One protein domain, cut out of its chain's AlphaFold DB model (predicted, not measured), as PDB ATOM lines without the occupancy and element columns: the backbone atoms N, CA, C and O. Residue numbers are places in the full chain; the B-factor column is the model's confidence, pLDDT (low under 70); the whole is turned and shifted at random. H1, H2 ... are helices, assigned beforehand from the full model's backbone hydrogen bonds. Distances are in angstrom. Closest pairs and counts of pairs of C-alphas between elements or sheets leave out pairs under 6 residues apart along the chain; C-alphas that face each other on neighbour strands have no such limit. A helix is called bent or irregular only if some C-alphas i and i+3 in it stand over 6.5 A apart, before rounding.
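This is residues 47 to 96 of the 114 residues of an uncharacterized protein of Deltaproteobacteria bacterium RBG_16_48_10 (UniProt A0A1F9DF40). A long helix, H1, leads into a long link that folds back along the length of a rod and returns from Asp 80 to a short helix, H2, which packs at a steep angle on the first part of H1. Residues 63 to 68 stick out at one end. The printed part has 50 residues with two named helices, H1 then H2, and no named strand; its class is all helix, with under half of the residues in named elements. It is loose, with a radius of gyration of the C-alphas of 12.4 A and spans of 41 by 18 by 16 A.

H1, residues 48 to 61, touches H2, residues 85 to 91, with residues 48 to 52 alone; the closest C-alphas are those of Leu 48 and His 85, 6.1 A apart. They run the same way at a steep tilt of 61 degrees. In H2 every O i to N i+4 pair is within hydrogen-bond range; in H1, 8 of 10 are.

H1 begins at C-alpha 48 (45.113, -37.415, 13.096) and is 20.5 A long. It is irregular: C-alphas 49 and 52 are 7.2 A apart. H2, 10.0 A long, ends at C-alpha 91 (42.337, -29.481, 5.482).

The C-alphas farthest apart, those of Asp 66 and Asp 80, are 41.5 A apart. The link from H1 to H2 is long, with 23 residues. The printed part has no cut, and no printed residue is under 70 in pLDDT.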
ATOM      1  N   ARG A  47      49.205 -39.811  14.190       96.38
ATOM      2  CA  ARG A  47      48.116 -39.058  14.820       96.38
ATOM      3  C   ARG A  47      47.316 -38.293  13.768       96.38
ATOM      4  O   ARG A  47      47.862 -37.924  12.729       96.38
ATOM      5  N   LEU A  48      46.035 -38.049  14.043       97.06
ATOM      6  CA  LEU A  48      45.113 -37.415  13.096       97.06
ATOM      7  C   LEU A  48      45.624 -36.046  12.631       97.06
ATOM      8  O   LEU A  48      45.643 -35.761  11.436       97.06
ATOM      9  N   GLU A  49      46.134 -35.243  13.563       96.56
ATOM     10  CA  GLU A  49      46.640 -33.900  13.300       96.56
ATOM     11  C   GLU A  49      47.856 -33.860  12.371       96.56
ATOM     12  O   GLU A  49      48.149 -32.828  11.770       96.56
ATOM     13  N   ARG A  50      48.532 -34.999  12.207       96.69
ATOM     14  CA  ARG A  50      49.713 -35.139  11.355       96.69
ATOM     15  C   ARG A  50      49.389 -35.638   9.953       96.69
ATOM     16  O   ARG A  50      50.277 -35.639   9.108       96.69
ATOM     17  N   ILE A  51      48.147 -36.038   9.671       97.00
ATOM     18  CA  ILE A  51      47.732 -36.486   8.330       97.00
ATOM     19  C   ILE A  51      48.162 -35.490   7.232       97.00
ATOM     20  O   ILE A  51      48.733 -35.952   6.241       97.00
ATOM     21  N   PRO A  52      48.003 -34.157   7.386       96.88
ATOM     22  CA  PRO A  52      48.459 -33.207   6.371       96.88
ATOM     23  C   PRO A  52      49.967 -33.270   6.082       96.88
ATOM     24  O   PRO A  52      50.359 -33.199   4.920       96.88
ATOM     25  N   GLU A  53      50.811 -33.462   7.105       96.00
ATOM     26  CA  GLU A  53      52.270 -33.599   6.936       96.00
ATOM     27  C   GLU A  53      52.615 -34.825   6.084       96.00
ATOM     28  O   GLU A  53      53.466 -34.765   5.195       96.00
ATOM     29  N   PHE A  54      51.933 -35.942   6.351       96.00
ATOM     30  CA  PHE A  54      52.130 -37.197   5.630       96.00
ATOM     31  C   PHE A  54      51.672 -37.093   4.178       96.00
ATOM     32  O   PHE A  54      52.423 -37.475   3.282       96.00
ATOM     33  N   LEU A  55      50.484 -36.535   3.930       96.25
ATOM     34  CA  LEU A  55      49.978 -36.337   2.571       96.25
ATOM     35  C   LEU A  55      50.900 -35.413   1.766       96.25
ATOM     36  O   LEU A  55      51.261 -35.746   0.642       96.25
ATOM     37  N   GLN A  56      51.388 -34.319   2.362       95.12
ATOM     38  CA  GLN A  56      52.339 -33.424   1.701       95.12
ATOM     39  C   GLN A  56      53.686 -34.102   1.400       95.12
ATOM     40  O   GLN A  56      54.317 -33.809   0.381       95.12
ATOM     41  N   ALA A  57      54.166 -34.985   2.280       95.00
ATOM     42  CA  ALA A  57      55.381 -35.750   2.020       95.00
ATOM     43  C   ALA A  57      55.179 -36.743   0.866       95.00
ATOM     44  O   ALA A  57      56.014 -36.796  -0.036       95.00
ATOM     45  N   LEU A  58      54.056 -37.467   0.849       95.25
ATOM     46  CA  LEU A  58      53.696 -38.389  -0.233       95.25
ATOM     47  C   LEU A  58      53.537 -37.662  -1.576       95.25
ATOM     48  O   LEU A  58      54.042 -38.142  -2.588       95.25
ATOM     49  N   GLU A  59      52.947 -36.463  -1.574       94.44
ATOM     50  CA  GLU A  59      52.797 -35.607  -2.758       94.44
ATOM     51  C   GLU A  59      54.144 -35.247  -3.408       94.44
ATOM     52  O   GLU A  59      54.229 -35.064  -4.623       94.44
ATOM     53  N   LYS A  60      55.210 -35.130  -2.607       94.56
ATOM     54  CA  LYS A  60      56.574 -34.890  -3.099       94.56
ATOM     55  C   LYS A  60      57.211 -36.187  -3.596       94.56
ATOM     56  O   LYS A  60      57.710 -36.220  -4.716       94.56
ATOM     57  N   ILE A  61      57.119 -37.250  -2.794       94.12
ATOM     58  CA  ILE A  61      57.716 -38.565  -3.077       94.12
ATOM     59  C   ILE A  61      57.169 -39.176  -4.368       94.12
ATOM     60  O   ILE A  61      57.924 -39.825  -5.084       94.12
ATOM     61  N   GLN A  62      55.897 -38.943  -4.709       94.88
ATOM     62  CA  GLN A  62      55.307 -39.480  -5.944       94.88
ATOM     63  C   GLN A  62      56.088 -39.074  -7.210       94.88
ATOM     64  O   GLN A  62      55.981 -39.741  -8.228       94.88
ATOM     65  N   LYS A  63      56.857 -37.973  -7.158       94.94
ATOM     66  CA  LYS A  63      57.668 -37.466  -8.278       94.94
ATOM     67  C   LYS A  63      59.057 -38.103  -8.356       94.94
ATOM     68  O   LYS A  63      59.777 -37.865  -9.318       94.94
ATOM     69  N   GLU A  64      59.446 -38.850  -7.326       94.50
ATOM     70  CA  GLU A  64      60.767 -39.468  -7.172       94.50
ATOM     71  C   GLU A  64      60.735 -40.986  -7.414       94.50
ATOM     72  O   GLU A  64      61.789 -41.613  -7.500       94.50
ATOM     73  N   VAL A  65      59.545 -41.590  -7.504       92.38
ATOM     74  CA  VAL A  65      59.362 -43.038  -7.669       92.38
ATOM     75  C   VAL A  65      58.951 -43.388  -9.098       92.38
ATOM     76  O   VAL A  65      58.124 -42.708  -9.697       92.38
ATOM     77  N   ASP A  66      59.486 -44.488  -9.631       92.88
ATOM     78  CA  ASP A  66      59.157 -45.011 -10.970       92.88
ATOM     79  C   ASP A  66      57.929 -45.946 -10.933       92.88
ATOM     80  O   ASP A  66      57.914 -47.053 -11.467       92.88
ATOM     81  N   THR A  67      56.905 -45.552 -10.174       93.44
ATOM     82  CA  THR A  67      55.658 -46.308 -10.025       93.44
ATOM     83  C   THR A  67      54.524 -45.393  -9.577       93.44
ATOM     84  O   THR A  67      54.731 -44.227  -9.244       93.44
ATOM     85  N   VAL A  68      53.306 -45.922  -9.547       94.31
ATOM     86  CA  VAL A  68      52.140 -45.207  -9.027       94.31
ATOM     87  C   VAL A  68      51.943 -45.509  -7.547       94.31
ATOM     88  O   VAL A  68      52.155 -46.631  -7.088       94.31
ATOM     89  N   ILE A  69      51.477 -44.511  -6.799       94.56
ATOM     90  CA  ILE A  69      51.057 -44.685  -5.410       94.56
ATOM     91  C   ILE A  69      49.553 -44.445  -5.291       94.56
ATOM     92  O   ILE A  69      49.013 -43.487  -5.841       94.56
ATOM     93  N   SER A  70      48.873 -45.319  -4.553       94.06
ATOM     94  CA  SER A  70      47.497 -45.107  -4.106       94.06
ATOM     95  C   SER A  70      47.506 -44.998  -2.588       94.06
ATOM     96  O   SER A  70      48.122 -45.820  -1.911       94.06
ATOM     97  N   VAL A  71      46.865 -43.959  -2.055       95.44
ATOM     98  CA  VAL A  71      46.916 -43.636  -0.628       95.44
ATOM     99  C   VAL A  71      45.545 -43.856  -0.008       95.44
ATOM    100  O   VAL A  71      44.564 -43.230  -0.405       95.44
ATOM    101  N   GLY A  72      45.492 -44.732   0.995       95.94
ATOM    102  CA  GLY A  72      44.345 -44.890   1.882       95.94
ATOM    103  C   GLY A  72      44.611 -44.221   3.226       95.94
ATOM    104  O   GLY A  72      45.701 -44.350   3.782       95.94
ATOM    105  N   VAL A  73      43.607 -43.532   3.767       96.69
ATOM    106  CA  VAL A  73      43.614 -43.042   5.149       96.69
ATOM    107  C   VAL A  73      42.498 -43.759   5.889       96.69
ATOM    108  O   VAL A  73      41.384 -43.864   5.386       96.69
ATOM    109  N   ALA A  74      42.805 -44.294   7.065       95.56
ATOM    110  CA  ALA A  74      41.847 -45.036   7.867       95.56
ATOM    111  C   ALA A  74      41.909 -44.583   9.324       95.56
ATOM    112  O   ALA A  74      42.979 -44.344   9.884       95.56
ATOM    113  N   SER A  75      40.744 -44.500   9.954       96.00
ATOM    114  CA  SER A  75      40.602 -44.310  11.394       96.00
ATOM    115  C   SER A  75      39.392 -45.094  11.876       96.00
ATOM    116  O   SER A  75      38.488 -45.405  11.103       96.00
ATOM    117  N   ARG A  76      39.350 -45.388  13.173       95.19
ATOM    118  CA  ARG A  76      38.144 -45.932  13.794       95.19
ATOM    119  C   ARG A  76      37.037 -44.874  13.749       95.19
ATOM    120  O   ARG A  76      37.300 -43.728  14.113       95.19
ATOM    121  N   CYS A  77      35.833 -45.257  13.328       94.94
ATOM    122  CA  CYS A  77      34.664 -44.387  13.441       94.94
ATOM    123  C   CYS A  77      34.361 -44.102  14.918       94.94
ATOM    124  O   CYS A  77      34.537 -44.977  15.775       94.94
ATOM    125  N   LEU A  78      33.916 -42.885  15.214       95.50
ATOM    126  CA  LEU A  78      33.448 -42.534  16.552       95.50
ATOM    127  C   LEU A  78      32.050 -43.117  16.800       95.50
ATOM    128  O   LEU A  78      31.408 -43.656  15.899       95.50
ATOM    129  N   ALA A  79      31.587 -43.034  18.048       94.62
ATOM    130  CA  ALA A  79      30.292 -43.583  18.453       94.62
ATOM    131  C   ALA A  79      29.099 -42.924  17.734       94.62
ATOM    132  O   ALA A  79      28.061 -43.556  17.578       94.62
ATOM    133  N   ASP A  80      29.260 -41.684  17.273       96.00
ATOM    134  CA  ASP A  80      28.272 -40.937  16.486       96.00
ATOM    135  C   ASP A  80      28.322 -41.260  14.978       96.00
ATOM    136  O   ASP A  80      27.599 -40.658  14.190       96.00
ATOM    137  N   GLY A  81      29.175 -42.205  14.566       92.12
ATOM    138  CA  GLY A  81      29.349 -42.608  13.172       92.12
ATOM    139  C   GLY A  81      30.279 -41.703  12.363       92.12
ATOM    140  O   GLY A  81      30.540 -42.006  11.199       92.12
ATOM    141  N   THR A  82      30.819 -40.633  12.952       94.88
ATOM    142  CA  THR A  82      31.755 -39.749  12.250       94.88
ATOM    143  C   THR A  82      33.087 -40.444  11.974       94.88
ATOM    144  O   THR A  82      33.517 -41.354  12.695       94.88
ATOM    145  N   ILE A  83      33.755 -40.002  10.906       95.50
ATOM    146  CA  ILE A  83      35.045 -40.519  10.452       95.50
ATOM    147  C   ILE A  83      36.121 -39.454  10.746       95.50
ATOM    148  O   ILE A  83      36.255 -38.482  10.002       95.50
ATOM    149  N   PRO A  84      36.921 -39.609  11.822       96.50
ATOM    150  CA  PRO A  84      37.816 -38.553  12.305       96.50
ATOM    151  C   PRO A  84      38.822 -38.003  11.296       96.50
ATOM    152  O   PRO A  84      39.209 -36.841  11.380       96.50
ATOM    153  N   HIS A  85      39.299 -38.829  10.364       97.12
ATOM    154  CA  HIS A  85      40.325 -38.405   9.419       97.12
ATOM    155  C   HIS A  85      39.795 -37.510   8.288       97.12
ATOM    156  O   HIS A  85      40.603 -36.832   7.653       97.12
ATOM    157  N   GLU A  86      38.479 -37.455   8.038       96.19
ATOM    158  CA  GLU A  86      37.911 -36.690   6.916       96.19
ATOM    159  C   GLU A  86      38.252 -35.202   6.990       96.19
ATOM    160  O   GLU A  86      38.669 -34.602   5.997       96.19
ATOM    161  N   GLU A  87      38.138 -34.604   8.180       95.88
ATOM    162  CA  GLU A  87      38.439 -33.187   8.371       95.88
ATOM    163  C   GLU A  87      39.907 -32.875   8.051       95.88
ATOM    164  O   GLU A  87      40.206 -31.856   7.428       95.88
ATOM    165  N   TRP A  88      40.824 -33.763   8.438       97.94
ATOM    166  CA  TRP A  88      42.259 -33.589   8.226       97.94
ATOM    167  C   TRP A  88      42.658 -33.760   6.762       97.94
ATOM    168  O   TRP A  88      43.444 -32.964   6.250       97.94
ATOM    169  N   VAL A  89      42.069 -34.737   6.071       97.56
ATOM    170  CA  VAL A  89      42.260 -34.925   4.624       97.56
ATOM    171  C   VAL A  89      41.736 -33.708   3.855       97.56
ATOM    172  O   VAL A  89      42.429 -33.178   2.986       97.56
ATOM    173  N   ARG A  90      40.560 -33.189   4.238       96.19
ATOM    174  CA  ARG A  90      39.991 -31.967   3.655       96.19
ATOM    175  C   ARG A  90      40.872 -30.742   3.911       96.19
ATOM    176  O   ARG A  90      41.093 -29.957   2.993       96.19
ATOM    177  N   LYS A  91      41.391 -30.565   5.135       95.56
ATOM    178  CA  LYS A  91      42.337 -29.481   5.482       95.56
ATOM    179  C   LYS A  91      43.628 -29.557   4.669       95.56
ATOM    180  O   LYS A  91      44.190 -28.517   4.343       95.56
ATOM    181  N   ALA A  92      44.069 -30.762   4.319       96.69
ATOM    182  CA  ALA A  92      45.217 -30.985   3.447       96.69
ATOM    183  C   ALA A  92      44.922 -30.714   1.955       96.69
ATOM    184  O   ALA A  92      45.837 -30.782   1.142       96.69
ATOM    185  N   GLY A  93      43.675 -30.389   1.587       96.94
ATOM    186  CA  GLY A  93      43.281 -30.053   0.215       96.94
ATOM    187  C   GLY A  93      42.868 -31.249  -0.645       96.94
ATOM    188  O   GLY A  93      42.639 -31.082  -1.842       96.94
ATOM    189  N   TYR A  94      42.734 -32.440  -0.057       96.06
ATOM    190  CA  TYR A  94      42.362 -33.655  -0.780       96.06
ATOM    191  C   TYR A  94      40.872 -33.967  -0.637       96.06
ATOM    192  O   TYR A  94      40.214 -33.598   0.340       96.06
ATOM    193  N   LYS A  95      40.341 -34.689  -1.624       93.62
ATOM    194  CA  LYS A  95      38.991 -35.256  -1.593       93.62
ATOM    195  C   LYS A  95      39.093 -36.757  -1.373       93.62
ATOM    196  O   LYS A  95      39.894 -37.421  -2.025       93.62
ATOM    197  N   LEU A  96      38.269 -37.281  -0.474       93.81
ATOM    198  CA  LEU A  96      38.139 -38.720  -0.294       93.81
ATOM    199  C   LEU A  96      37.319 -39.325  -1.433       93.81
ATOM    200  O   LEU A  96      36.377 -38.714  -1.941       93.81
TER     201      LEU A  96